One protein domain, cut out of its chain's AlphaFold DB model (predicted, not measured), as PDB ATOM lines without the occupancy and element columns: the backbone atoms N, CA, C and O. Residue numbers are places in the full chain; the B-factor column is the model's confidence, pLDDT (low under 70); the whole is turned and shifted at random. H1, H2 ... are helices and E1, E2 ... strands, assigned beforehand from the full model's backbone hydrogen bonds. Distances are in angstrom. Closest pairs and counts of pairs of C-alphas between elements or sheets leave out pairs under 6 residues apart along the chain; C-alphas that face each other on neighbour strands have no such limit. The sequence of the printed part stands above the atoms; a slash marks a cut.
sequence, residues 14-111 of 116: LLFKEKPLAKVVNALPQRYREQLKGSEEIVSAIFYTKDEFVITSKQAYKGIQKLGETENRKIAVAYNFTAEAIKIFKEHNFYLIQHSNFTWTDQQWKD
ATOM      1  N   LEU A  14     185.791 144.241 118.419       94.56
ATOM      2  CA  LEU A  14     187.171 144.664 118.217       94.56
ATOM      3  C   LEU A  14     187.477 144.598 116.725       94.56
ATOM      4  O   LEU A  14     187.132 143.625 116.054       94.56
ATOM      5  N   LEU A  15     188.105 145.652 116.217       96.06
ATOM      6  CA  LEU A  15     188.459 145.789 114.812       96.06
ATOM      7  C   LEU A  15     189.973 145.849 114.703       96.06
ATOM      8  O   LEU A  15     190.622 146.676 115.344       96.06
ATOM      9  N   PHE A  16     190.521 144.986 113.864       96.25
ATOM     10  CA  PHE A  16     191.927 144.993 113.503       96.25
ATOM     11  C   PHE A  16     191.991 145.348 112.029       96.25
ATOM     12  O   PHE A  16     191.599 144.544 111.191       96.25
ATOM     13  N   LYS A  17     192.446 146.555 111.707       95.94
ATOM     14  CA  LYS A  17     192.675 146.958 110.320       95.94
ATOM     15  C   LYS A  17     194.157 146.823 110.005       95.94
ATOM     16  O   LYS A  17     194.974 147.403 110.728       95.94
ATOM     17  N   GLU A  18     194.466 146.048 108.967       96.19
ATOM     18  CA  GLU A  18     195.808 145.941 108.381       96.19
ATOM     19  C   GLU A  18     196.871 145.592 109.431       96.19
ATOM     20  O   GLU A  18     197.820 146.337 109.691       96.19
ATOM     21  N   LYS A  19     196.669 144.463 110.114       96.69
ATOM     22  CA  LYS A  19     197.592 143.959 111.136       96.69
ATOM     23  C   LYS A  19     198.160 142.605 110.722       96.69
ATOM     24  O   LYS A  19     197.434 141.830 110.107       96.69
ATOM     25  N   PRO A  20     199.405 142.281 111.118       97.19
ATOM     26  CA  PRO A  20     199.907 140.916 111.024       97.19
ATOM     27  C   PRO A  20     198.954 139.941 111.718       97.19
ATOM     28  O   PRO A  20     198.477 140.229 112.825       97.19
ATOM     29  N   LEU A  21     198.704 138.784 111.105       95.94
ATOM     30  CA  LEU A  21     197.833 137.748 111.655       95.94
ATOM     31  C   LEU A  21     198.272 137.348 113.068       95.94
ATOM     32  O   LEU A  21     197.427 137.179 113.942       95.94
ATOM     33  N   ALA A  22     199.578 137.303 113.340       95.69
ATOM     34  CA  ALA A  22     200.115 137.067 114.680       95.69
ATOM     35  C   ALA A  22     199.581 138.063 115.733       95.69
ATOM     36  O   ALA A  22     199.214 137.656 116.837       95.69
ATOM     37  N   LYS A  23     199.456 139.359 115.399       95.56
ATOM     38  CA  LYS A  23     198.876 140.363 116.313       95.56
ATOM     39  C   LYS A  23     197.389 140.130 116.551       95.56
ATOM     40  O   LYS A  23     196.933 140.304 117.678       95.56
ATOM     41  N   VAL A  24     196.648 139.734 115.516       95.06
ATOM     42  CA  VAL A  24     195.226 139.390 115.649       95.06
ATOM     43  C   VAL A  24     195.071 138.172 116.555       95.06
ATOM     44  O   VAL A  24     194.367 138.253 117.554       95.06
ATOM     45  N   VAL A  25     195.789 137.080 116.275       94.19
ATOM     46  CA  VAL A  25     195.748 135.833 117.058       94.19
ATOM     47  C   VAL A  25     196.074 136.091 118.531       94.19
ATOM     48  O   VAL A  25     195.322 135.668 119.408       94.19
ATOM     49  N   ASN A  26     197.123 136.862 118.824       93.69
ATOM     50  CA  ASN A  26     197.513 137.182 120.201       93.69
ATOM     51  C   ASN A  26     196.460 137.996 120.972       93.69
ATOM     52  O   ASN A  26     196.435 137.944 122.201       93.69
ATOM     53  N   ALA A  27     195.578 138.719 120.280       92.50
ATOM     54  CA  ALA A  27     194.496 139.480 120.898       92.50
ATOM     55  C   ALA A  27     193.208 138.660 121.120       92.50
ATOM     56  O   ALA A  27     192.319 139.105 121.846       92.50
ATOM     57  N   LEU A  28     193.088 137.473 120.516       92.31
ATOM     58  CA  LEU A  28     191.911 136.612 120.659       92.31
ATOM     59  C   LEU A  28     191.992 135.733 121.921       92.31
ATOM     60  O   LEU A  28     193.092 135.405 122.368       92.31
ATOM     61  N   PRO A  29     190.855 135.287 122.483       91.56
ATOM     62  CA  PRO A  29     190.816 134.193 123.457       91.56
ATOM     63  C   PRO A  29     191.416 132.886 122.914       91.56
ATOM     64  O   PRO A  29     191.303 132.604 121.719       91.56
ATOM     65  N   GLN A  30     191.989 132.056 123.797       89.19
ATOM     66  CA  GLN A  30     192.713 130.824 123.435       89.19
ATOM     67  C   GLN A  30     191.930 129.903 122.484       89.19
ATOM     68  O   GLN A  30     192.476 129.486 121.466       89.19
ATOM     69  N   ARG A  31     190.634 129.682 122.742       88.81
ATOM     70  CA  ARG A  31     189.749 128.823 121.924       88.81
ATOM     71  C   ARG A  31     189.674 129.185 120.433       88.81
ATOM     72  O   ARG A  31     189.291 128.352 119.619       88.81
ATOM     73  N   TYR A  32     189.994 130.427 120.067       90.12
ATOM     74  CA  TYR A  32     190.045 130.862 118.667       90.12
ATOM     75  C   TYR A  32     191.467 130.842 118.104       90.12
ATOM     76  O   TYR A  32     191.639 130.686 116.898       90.12
ATOM     77  N   ARG A  33     192.486 130.982 118.965       88.69
ATOM     78  CA  ARG A  33     193.897 130.931 118.556       88.69
ATOM     79  C   ARG A  33     194.258 129.577 117.976       88.69
ATOM     80  O   ARG A  33     194.964 129.514 116.987       88.69
ATOM     81  N   GLU A  34     193.737 128.503 118.551       86.50
ATOM     82  CA  GLU A  34     194.032 127.135 118.107       86.50
ATOM     83  C   GLU A  34     193.562 126.863 116.665       86.50
ATOM     84  O   GLU A  34     194.129 126.017 115.977       86.50
ATOM     85  N   GLN A  35     192.586 127.635 116.172       87.31
ATOM     86  CA  GLN A  35     192.094 127.565 114.792       87.31
ATOM     87  C   GLN A  35     192.913 128.421 113.809       87.31
ATOM     88  O   GLN A  35     192.737 128.309 112.596       87.31
ATOM     89  N   LEU A  36     193.804 129.286 114.305       87.94
ATOM     90  CA  LEU A  36     194.585 130.225 113.506       87.94
ATOM     91  C   LEU A  36     196.079 130.075 113.804       87.94
ATOM     92  O   LEU A  36     196.564 130.421 114.877       87.94
ATOM     93  N   LYS A  37     196.854 129.647 112.807       86.06
ATOM     94  CA  LYS A  37     198.317 129.712 112.902       86.06
ATOM     95  C   LYS A  37     198.762 131.157 112.689       86.06
ATOM     96  O   LYS A  37     198.490 131.728 111.637       86.06
ATOM     97  N   GLY A  38     199.423 131.747 113.685       86.75
ATOM     98  CA  GLY A  38     199.998 133.085 113.562       86.75
ATOM     99  C   GLY A  38     201.007 133.158 112.413       86.75
ATOM    100  O   GLY A  38     201.781 132.226 112.200       86.75
ATOM    101  N   SER A  39     200.984 134.262 111.674       91.94
ATOM    102  CA  SER A  39     201.916 134.563 110.586       91.94
ATOM    103  C   SER A  39     202.092 136.080 110.447       91.94
ATOM    104  O   SER A  39     201.343 136.858 111.049       91.94
ATOM    105  N   GLU A  40     203.056 136.496 109.627       94.25
ATOM    106  CA  GLU A  40     203.262 137.904 109.254       94.25
ATOM    107  C   GLU A  40     202.337 138.368 108.111       94.25
ATOM    108  O   GLU A  40     202.437 139.504 107.656       94.25
ATOM    109  N   GLU A  41     201.412 137.515 107.650       95.56
ATOM    110  CA  GLU A  41     200.387 137.895 106.669       95.56
ATOM    111  C   GLU A  41     199.568 139.077 107.205       95.56
ATOM    112  O   GLU A  41     199.062 139.033 108.331       95.56
ATOM    113  N   ILE A  42     199.416 140.131 106.402       96.88
ATOM    114  CA  ILE A  42     198.585 141.278 106.766       96.88
ATOM    115  C   ILE A  42     197.119 140.927 106.527       96.88
ATOM    116  O   ILE A  42     196.714 140.568 105.424       96.88
ATOM    117  N   VAL A  43     196.312 141.062 107.577       97.44
ATOM    118  CA  VAL A  43     194.882 140.760 107.560       97.44
ATOM    119  C   VAL A  43     194.076 141.903 108.168       97.44
ATOM    120  O   VAL A  43     194.584 142.728 108.936       97.44
ATOM    121  N   SER A  44     192.785 141.914 107.859       97.81
ATOM    122  CA  SER A  44     191.793 142.754 108.521       97.81
ATOM    123  C   SER A  44     190.756 141.868 109.201       97.81
ATOM    124  O   SER A  44     190.201 140.966 108.579       97.81
ATOM    125  N   ALA A  45     190.495 142.087 110.487       97.44
ATOM    126  CA  ALA A  45     189.660 141.198 111.280       97.44
ATOM    127  C   ALA A  45     188.586 141.930 112.085       97.44
ATOM    128  O   ALA A  45     188.818 143.005 112.643       97.44
ATOM    129  N   ILE A  46     187.422 141.292 112.192       97.56
ATOM    130  CA  ILE A  46     186.337 141.666 113.100       97.56
ATOM    131  C   ILE A  46     186.229 140.568 114.149       97.56
ATOM    132  O   ILE A  46     186.018 139.407 113.806       97.56
ATOM    133  N   PHE A  47     186.331 140.929 115.424       96.12
ATOM    134  CA  PHE A  47     186.086 140.009 116.528       96.12
ATOM    135  C   PHE A  47     184.894 140.477 117.357       96.12
ATOM    136  O   PHE A  47     184.924 141.547 117.969       96.12
ATOM    137  N   TYR A  48     183.842 139.662 117.384       94.62
ATOM    138  CA  TYR A  48     182.676 139.870 118.231       94.62
ATOM    139  C   TYR A  48     182.931 139.236 119.597       94.62
ATOM    140  O   TYR A  48     182.963 138.017 119.731       94.62
ATOM    141  N   THR A  49     183.127 140.070 120.619       90.62
ATOM    142  CA  THR A  49     183.694 139.625 121.903       90.62
ATOM    143  C   THR A  49     182.670 139.042 122.873       90.62
ATOM    144  O   THR A  49     183.022 138.772 124.017       90.62
ATOM    145  N   LYS A  50     181.390 138.966 122.492       87.75
ATOM    146  CA  LYS A  50     180.341 138.472 123.386       87.75
ATOM    147  C   LYS A  50     180.282 136.952 123.296       87.75
ATOM    148  O   LYS A  50     179.930 136.406 122.251       87.75
ATOM    149  N   ASP A  51     180.620 136.307 124.403       80.19
ATOM    150  CA  ASP A  51     180.566 134.856 124.537       80.19
ATOM    151  C   ASP A  51     179.132 134.343 124.399       80.19
ATOM    152  O   ASP A  51     178.174 135.043 124.733       80.19
ATOM    153  N   GLU A  52     179.008 133.133 123.850       83.62
ATOM    154  CA  GLU A  52     177.738 132.417 123.655       83.62
ATOM    155  C   GLU A  52     176.668 133.183 122.860       83.62
ATOM    156  O   GLU A  52     175.484 132.849 122.898       83.62
ATOM    157  N   PHE A  53     177.073 134.201 122.095       86.94
ATOM    158  CA  PHE A  53     176.166 134.988 121.273       86.94
ATOM    159  C   PHE A  53     176.328 134.671 119.784       86.94
ATOM    160  O   PHE A  53     177.439 134.666 119.250       86.94
ATOM    161  N   VAL A  54     175.204 134.450 119.098       91.50
ATOM    162  CA  VAL A  54     175.162 134.176 117.656       91.50
ATOM    163  C   VAL A  54     175.021 135.483 116.875       91.50
ATOM    164  O   VAL A  54     174.084 136.249 117.092       91.50
ATOM    165  N   ILE A  55     175.955 135.748 115.962       94.19
ATOM    166  CA  ILE A  55     175.965 136.969 115.151       94.19
ATOM    167  C   ILE A  55     174.926 136.879 114.040       94.19
ATOM    168  O   ILE A  55     174.972 135.962 113.224       94.19
ATOM    169  N   THR A  56     174.026 137.861 114.005       95.06
ATOM    170  CA  THR A  56     172.954 137.978 113.005       95.06
ATOM    171  C   THR A  56     173.386 138.760 111.769       95.06
ATOM    172  O   THR A  56     174.405 139.459 111.785       95.06
ATOM    173  N   SER A  57     172.573 138.728 110.709       96.00
ATOM    174  CA  SER A  57     172.806 139.513 109.487       96.00
ATOM    175  C   SER A  57     172.985 141.014 109.766       96.00
ATOM    176  O   SER A  57     173.938 141.641 109.299       96.00
ATOM    177  N   LYS A  58     172.124 141.589 110.619       94.50
ATOM    178  CA  LYS A  58     172.173 143.003 111.035       94.50
ATOM    179  C   LYS A  58     173.512 143.349 111.688       94.50
ATOM    180  O   LYS A  58     174.062 144.427 111.469       94.50
ATOM    181  N   GLN A  59     174.041 142.442 112.506       95.06
ATOM    182  CA  GLN A  59     175.319 142.632 113.190       95.06
ATOM    183  C   GLN A  59     176.502 142.428 112.244       95.06
ATOM    184  O   GLN A  59     177.444 143.216 112.311       95.06
ATOM    185  N   ALA A  60     176.419 141.457 111.329       96.38
ATOM    186  CA  ALA A  60     177.411 141.233 110.284       96.38
ATOM    187  C   ALA A  60     177.611 142.488 109.419       96.38
ATOM    188  O   ALA A  60     178.731 142.991 109.336       96.38
ATOM    189  N   TYR A  61     176.529 143.069 108.880       96.88
ATOM    190  CA  TYR A  61     176.604 144.318 108.110       96.88
ATOM    191  C   TYR A  61     177.212 145.463 108.916       96.88
ATOM    192  O   TYR A  61     178.092 146.167 108.425       96.88
ATOM    193  N   LYS A  62     176.802 145.623 110.180       95.06
ATOM    194  CA  LYS A  62     177.356 146.662 111.056       95.06
ATOM    195  C   LYS A  62     178.859 146.481 111.279       95.06
ATOM    196  O   LYS A  62     179.587 147.468 111.325       95.06
ATOM    197  N   GLY A  63     179.330 145.245 111.442       95.50
ATOM    198  CA  GLY A  63     180.755 144.952 111.570       95.50
ATOM    199  C   GLY A  63     181.526 145.255 110.290       95.50
ATOM    200  O   GLY A  63     182.550 145.930 110.359       95.50
ATOM    201  N   ILE A  64     181.015 144.816 109.135       96.88
ATOM    202  CA  ILE A  64     181.623 145.063 107.819       96.88
ATOM    203  C   ILE A  64     181.721 146.567 107.550       96.88
ATOM    204  O   ILE A  64     182.798 147.067 107.240       96.88
ATOM    205  N   GLN A  65     180.629 147.306 107.762       96.06
ATOM    206  CA  GLN A  65     180.600 148.758 107.595       96.06
ATOM    207  C   GLN A  65     181.632 149.455 108.491       96.06
ATOM    208  O   GLN A  65     182.291 150.396 108.061       96.06
ATOM    209  N   LYS A  66     181.789 148.996 109.738       95.50
ATOM    210  CA  LYS A  66     182.762 149.574 110.672       95.50
ATOM    211  C   LYS A  66     184.210 149.216 110.351       95.50
ATOM    212  O   LYS A  66     185.088 150.020 110.647       95.50
ATOM    213  N   LEU A  67     184.469 148.027 109.807       96.00
ATOM    214  CA  LEU A  67     185.806 147.658 109.336       96.00
ATOM    215  C   LEU A  67     186.228 148.555 108.162       96.00
ATOM    216  O   LEU A  67     187.391 148.951 108.066       96.00
ATOM    217  N   GLY A  68     185.257 148.908 107.316       94.62
ATOM    218  CA  GLY A  68     185.474 149.662 106.093       94.62
ATOM    219  C   GLY A  68     186.127 148.813 105.006       94.62
ATOM    220  O   GLY A  68     186.279 147.596 105.133       94.62
ATOM    221  N   GLU A  69     186.510 149.469 103.919       92.69
ATOM    222  CA  GLU A  69     187.164 148.811 102.792       92.69
ATOM    223  C   GLU A  69     188.616 148.456 103.124       92.69
ATOM    224  O   GLU A  69     189.343 149.226 103.767       92.69
ATOM    225  N   THR A  70     189.011 147.249 102.707       92.56
ATOM    226  CA  THR A  70     190.359 146.705 102.878       92.56
ATOM    227  C   THR A  70     190.668 145.750 101.729       92.56
ATOM    228  O   THR A  70     189.831 144.905 101.403       92.56
ATOM    229  N   GLU A  71     191.883 145.808 101.196       92.25
ATOM    230  CA  GLU A  71     192.349 144.902 100.131       92.25
ATOM    231  C   GLU A  71     192.916 143.582 100.678       92.25
ATOM    232  O   GLU A  71     192.986 142.576  99.976       92.25
ATOM    233  N   ASN A  72     193.281 143.570 101.960       94.06
ATOM    234  CA  ASN A  72     193.860 142.413 102.635       94.06
ATOM    235  C   ASN A  72     192.827 141.316 102.922       94.06
ATOM    236  O   ASN A  72     191.614 141.557 102.946       94.06
ATOM    237  N   ARG A  73     193.317 140.106 103.221       95.56
ATOM    238  CA  ARG A  73     192.475 138.987 103.662       95.56
ATOM    239  C   ARG A  73     191.634 139.398 104.873       95.56
ATOM    240  O   ARG A  73     192.145 139.953 105.849       95.56
ATOM    241  N   LYS A  74     190.340 139.088 104.817       98.00
ATOM    242  CA  LYS A  74     189.355 139.456 105.838       98.00
ATOM    243  C   LYS A  74     189.000 138.264 106.720       98.00
ATOM    244  O   LYS A  74     188.789 137.167 106.209       98.00
ATOM    245  N   ILE A  75     188.919 138.470 108.032       97.62
ATOM    246  CA  ILE A  75     188.587 137.423 109.009       97.62
ATOM    247  C   ILE A  75     187.452 137.903 109.915       97.62
ATOM    248  O   ILE A  75     187.492 139.014 110.436       97.62
ATOM    249  N   ALA A  76     186.434 137.075 110.125       97.12
ATOM    250  CA  ALA A  76     185.404 137.320 111.129       97.12
ATOM    251  C   ALA A  76     185.465 136.224 112.193       97.12
ATOM    252  O   ALA A  76     185.435 135.037 111.878       97.12
ATOM    253  N   VAL A  77     185.558 136.640 113.453       96.12
ATOM    254  CA  VAL A  77     185.667 135.759 114.616       96.12
ATOM    255  C   VAL A  77     184.471 135.999 115.529       96.12
ATOM    256  O   VAL A  77     184.214 137.138 115.929       96.12
ATOM    257  N   ALA A  78     183.750 134.939 115.875       94.56
ATOM    258  CA  ALA A  78     182.648 134.994 116.833       94.56
ATOM    259  C   ALA A  78     182.454 133.646 117.538       94.56
ATOM    260  O   ALA A  78     183.053 132.639 117.170       94.56
ATOM    261  N   TYR A  79     181.586 133.605 118.552       92.75
ATOM    262  CA  TYR A  79     181.105 132.330 119.086       92.75
ATOM    263  C   TYR A  79     180.397 131.516 117.997       92.75
ATOM    264  O   TYR A  79     180.742 130.353 117.777       92.75
ATOM    265  N   ASN A  80     179.460 132.151 117.286       93.75
ATOM    266  CA  ASN A  80     178.765 131.558 116.151       93.75
ATOM    267  C   ASN A  80     178.140 132.618 115.234       93.75
ATOM    268  O   ASN A  80     178.062 133.792 115.599       93.75
ATOM    269  N   PHE A  81     177.637 132.184 114.082       94.56
ATOM    270  CA  PHE A  81     176.968 133.014 113.085       94.56
ATOM    271  C   PHE A  81     175.647 132.367 112.659       94.56
ATOM    272  O   PHE A  81     175.549 131.145 112.585       94.56
ATOM    273  N   THR A  82     174.636 133.178 112.358       95.44
ATOM    274  CA  THR A  82     173.424 132.681 111.696       95.44
ATOM    275  C   THR A  82     173.702 132.332 110.237       95.44
ATOM    276  O   THR A  82     174.693 132.785 109.649       95.44
ATOM    277  N   ALA A  83     172.809 131.559 109.618       95.56
ATOM    278  CA  ALA A  83     172.903 131.220 108.199       95.56
ATOM    279  C   ALA A  83     173.021 132.473 107.304       95.56
ATOM    280  O   ALA A  83     173.848 132.519 106.388       95.56
ATOM    281  N   GLU A  84     172.247 133.517 107.600       96.88
ATOM    282  CA  GLU A  84     172.269 134.786 106.878       96.88
ATOM    283  C   GLU A  84     173.585 135.543 107.093       96.88
ATOM    284  O   GLU A  84     174.172 136.035 106.128       96.88
ATOM    285  N   ALA A  85     174.098 135.597 108.326       96.44
ATOM    286  CA  ALA A  85     175.384 136.232 108.611       96.44
ATOM    287  C   ALA A  85     176.546 135.528 107.894       96.44
ATOM    288  O   ALA A  85     177.406 136.197 107.320       96.44
ATOM    289  N   ILE A  86     176.556 134.188 107.875       96.50
ATOM    290  CA  ILE A  86     177.550 133.391 107.139       96.50
ATOM    291  C   ILE A  86     177.522 133.752 105.654       96.50
ATOM    292  O   ILE A  86     178.580 133.954 105.056       96.50
ATOM    293  N   LYS A  87     176.325 133.834 105.059       97.00
ATOM    294  CA  LYS A  87     176.158 134.189 103.645       97.00
ATOM    295  C   LYS A  87     176.745 135.571 103.354       97.00
ATOM    296  O   LYS A  87     177.588 135.683 102.471       97.00
ATOM    297  N   ILE A  88     176.391 136.575 104.157       98.06
ATOM    298  CA  ILE A  88     176.900 137.949 104.020       98.06
ATOM    299  C   ILE A  88     178.428 137.981 104.115       98.06
ATOM    300  O   ILE A  88     179.104 138.541 103.258       98.06
ATOM    301  N   PHE A  89     179.014 137.350 105.131       97.75
ATOM    302  CA  PHE A  89     180.468 137.349 105.271       97.75
ATOM    303  C   PHE A  89     181.175 136.677 104.091       97.75
ATOM    304  O   PHE A  89     182.193 137.191 103.624       97.75
ATOM    305  N   LYS A  90     180.628 135.572 103.571       96.81
ATOM    306  CA  LYS A  90     181.169 134.901 102.382       96.81
ATOM    307  C   LYS A  90     181.079 135.777 101.134       96.81
ATOM    308  O   LYS A  90     182.071 135.884 100.422       96.81
ATOM    309  N   GLU A  91     179.950 136.447 100.905       97.50
ATOM    310  CA  GLU A  91     179.777 137.407  99.798       97.50
ATOM    311  C   GLU A  91     180.786 138.564  99.878       97.50
ATOM    312  O   GLU A  91     181.271 139.052  98.860       97.50
ATOM    313  N   HIS A  92     181.177 138.950 101.093       97.00
ATOM    314  CA  HIS A  92     182.209 139.953 101.342       97.00
ATOM    315  C   HIS A  92     183.632 139.371 101.474       97.00
ATOM    316  O   HIS A  92     184.538 140.091 101.904       97.00
ATOM    317  N   ASN A  93     183.866 138.114 101.078       96.75
ATOM    318  CA  ASN A  93     185.168 137.432 101.085       96.75
ATOM    319  C   ASN A  93     185.845 137.353 102.469       96.75
ATOM    320  O   ASN A  93     187.063 137.506 102.588       96.75
ATOM    321  N   PHE A  94     185.066 137.142 103.531       97.69
ATOM    322  CA  PHE A  94     185.598 136.877 104.867       97.69
ATOM    323  C   PHE A  94     185.848 135.384 105.085       97.69
ATOM    324  O   PHE A  94     185.005 134.534 104.797       97.69
ATOM    325  N   TYR A  95     186.985 135.078 105.700       96.50
ATOM    326  CA  TYR A  95     187.236 133.800 106.345       96.50
ATOM    327  C   TYR A  95     186.583 133.781 107.732       96.50
ATOM    328  O   TYR A  95     186.724 134.732 108.502       96.50
ATOM    329  N   LEU A  96     185.858 132.711 108.050       95.38
ATOM    330  CA  LEU A  96     185.067 132.611 109.275       95.38
ATOM    331  C   LEU A  96     185.754 131.716 110.300       95.38
ATOM    332  O   LEU A  96     186.084 130.572 109.997       95.38
ATOM    333  N   ILE A  97     185.904 132.228 111.520       94.69
ATOM    334  CA  ILE A  97     186.303 131.464 112.701       94.69
ATOM    335  C   ILE A  97     185.135 131.462 113.680       94.69
ATOM    336  O   ILE A  97     184.709 132.513 114.165       94.69
ATOM    337  N   GLN A  98     184.634 130.270 113.980       92.06
ATOM    338  CA  GLN A  98     183.528 130.056 114.906       92.06
ATOM    339  C   GLN A  98     183.884 128.967 115.913       92.06
ATOM    340  O   GLN A  98     184.698 128.087 115.639       92.06
ATOM    341  N   HIS A  99     183.306 129.047 117.106       87.75
ATOM    342  CA  HIS A  99     183.526 128.033 118.135       87.75
ATOM    343  C   HIS A  99     182.546 126.861 118.005       87.75
ATOM    344  O   HIS A  99     182.902 125.725 118.297       87.75
ATOM    345  N   SER A 100     181.321 127.132 117.554       83.38
ATOM    346  CA  SER A 100     180.256 126.138 117.414       83.38
ATOM    347  C   SER A 100     179.721 126.101 115.978       83.38
ATOM    348  O   SER A 100     179.801 127.091 115.256       83.38
ATOM    349  N   ASN A 101     179.174 124.957 115.561       74.00
ATOM    350  CA  ASN A 101     178.644 124.713 114.212       74.00
ATOM    351  C   ASN A 101     177.117 124.674 114.232       74.00
ATOM    352  O   ASN A 101     176.492 123.631 114.056       74.00
ATOM    353  N   PHE A 102     176.514 125.824 114.489       76.81
ATOM    354  CA  PHE A 102     175.069 125.942 114.606       76.81
ATOM    355  C   PHE A 102     174.466 126.471 113.314       76.81
ATOM    356  O   PHE A 102     175.125 127.194 112.573       76.81
ATOM    357  N   THR A 103     173.213 126.119 113.043       81.38
ATOM    358  CA  THR A 103     172.573 126.362 111.742       81.38
ATOM    359  C   THR A 103     171.290 127.181 111.845       81.38
ATOM    360  O   THR A 103     170.445 127.117 110.956       81.38
ATOM    361  N   TRP A 104     171.115 127.945 112.926       92.12
ATOM    362  CA  TRP A 104     169.928 128.783 113.072       92.12
ATOM    363  C   TRP A 104     169.935 129.979 112.123       92.12
ATOM    364  O   TRP A 104     170.975 130.576 111.830       92.12
ATOM    365  N   THR A 105     168.737 130.342 111.685       94.25
ATOM    366  CA  THR A 105     168.464 131.606 111.009       94.25
ATOM    367  C   THR A 105     168.429 132.766 112.000       94.25
ATOM    368  O   THR A 105     168.282 132.577 113.214       94.25
ATOM    369  N   ASP A 106     168.496 133.990 111.484       93.75
ATOM    370  CA  ASP A 106     168.240 135.205 112.262       93.75
ATOM    371  C   ASP A 106     166.913 135.134 113.026       93.75
ATOM    372  O   ASP A 106     166.846 135.569 114.177       93.75
ATOM    373  N   GLN A 107     165.866 134.585 112.401       91.94
ATOM    374  CA  GLN A 107     164.553 134.458 113.029       91.94
ATOM    375  C   GLN A 107     164.580 133.445 114.178       91.94
ATOM    376  O   GLN A 107     164.206 133.788 115.294       91.94
ATOM    377  N   GLN A 108     165.116 132.244 113.944       92.06
ATOM    378  CA  GLN A 108     165.205 131.198 114.970       92.06
ATOM    379  C   GLN A 108     166.009 131.657 116.195       92.06
ATOM    380  O   GLN A 108     165.635 131.373 117.333       92.06
ATOM    381  N   TRP A 109     167.091 132.410 115.979       89.88
ATOM    382  CA  TRP A 109     167.864 132.996 117.073       89.88
ATOM    383  C   TRP A 109     167.069 134.034 117.873       89.88
ATOM    384  O   TRP A 109     167.088 134.004 119.104       89.88
ATOM    385  N   LYS A 110     166.340 134.931 117.198       87.38
ATOM    386  CA  LYS A 110     165.486 135.933 117.859       87.38
ATOM    387  C   LYS A 110     164.363 135.288 118.671       87.38
ATOM    388  O   LYS A 110     164.104 135.722 119.796       87.38
ATOM    389  N   ASP A 111     163.740 134.248 118.129       87.88
ATOM    390  CA  ASP A 111     162.662 133.522 118.802       87.88
ATOM    391  C   ASP A 111     163.184 132.841 120.077       87.88
ATOM    392  O   ASP A 111     162.555 132.931 121.132       87.88
TER     393      ASP A 111
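AT A GLANCE: This is residues 14 to 111 of the 116 residues of an uncharacterized protein of Bacillus megaterium (UniProt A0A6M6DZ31). A twisted sheet of four strands forms the core, with H3 and H4 side by side over one face and the shorter H1 over the E1 and E2 part of the other face. The one-turn helix H2 grazes the sheet, and the last helix, H5, is off the sheet at one end of the longest axis. The printed part has 98 residues with five named helices and four named strands, in the order E1 H1 H2 E2 H3 E3 H4 E4 H5; the class is mixed, helices and strands. The sheet's order is E1 E2 E3 E4, mixed, with E1 antiparallel to E2 and the other neighbours parallel. The whole is compact, with a radius of gyration of the C-alphas of 12.8 A and spans of 41 by 28 by 17 A.

HOW THE PARTS SIT: E2, residues 42 to 48, and E3, residues 73 to 78, are parallel inner strands, with N 46 and O 75 2.9 A apart. Edge strand E1, residues 14 to 20, is antiparallel to E2, with N 16 and O 45 2.9 A apart; edge strand E4, residues 94 to 98, is parallel to E3, with N 95 and O 74 2.8 A apart. H3, residues 57 to 67, is over E2 and slantwise to it at 42 degrees on the local plane; the closest C-alphas, Ile 46 and Gly 63, are 6.7 A apart. On the same face H4, residues 83 to 91, touches H3, the closest C-alphas being Ser 57 and Ala 85 at 4.3 A; they run the same way at a shallow tilt of 32 degrees, only just short of steep. E2, H3, E3 and E3, H4, E4 are strand-helix-strand units, parallel neighbour strands joined through a helix, with right-handed crossovers. H1, residues 21 to 27, is on the opposite face, completing three layers, helices on both faces of a sheet. H2, residues 30 to 33, only grazes the sheet. H5, residues 106 to 111, is not on the sheet and is close but not clearly touching H4, with C-alphas Glu 84 and Asp 106 6.7 A apart. Every O i to N i+4 pair is within hydrogen-bond range in H1, H3, H4 and H5; H2 is too short for one.

IN THESE COORDINATES: E1 begins at C-alpha 14 (187.171, 144.664, 118.217), and H5 ends at C-alpha 111 (162.662, 133.522, 118.802). E2 measures 19.7 A, E3 16.9 A, H3 15.3 A and E1 15.1 A from first to last C-alpha.

THE WHOLE: The C-alphas farthest apart, Glu 40 and Asp 111, are 41.9 A apart. The printed part has no cut, no link is long, and no printed residue is under 70 in pLDDT.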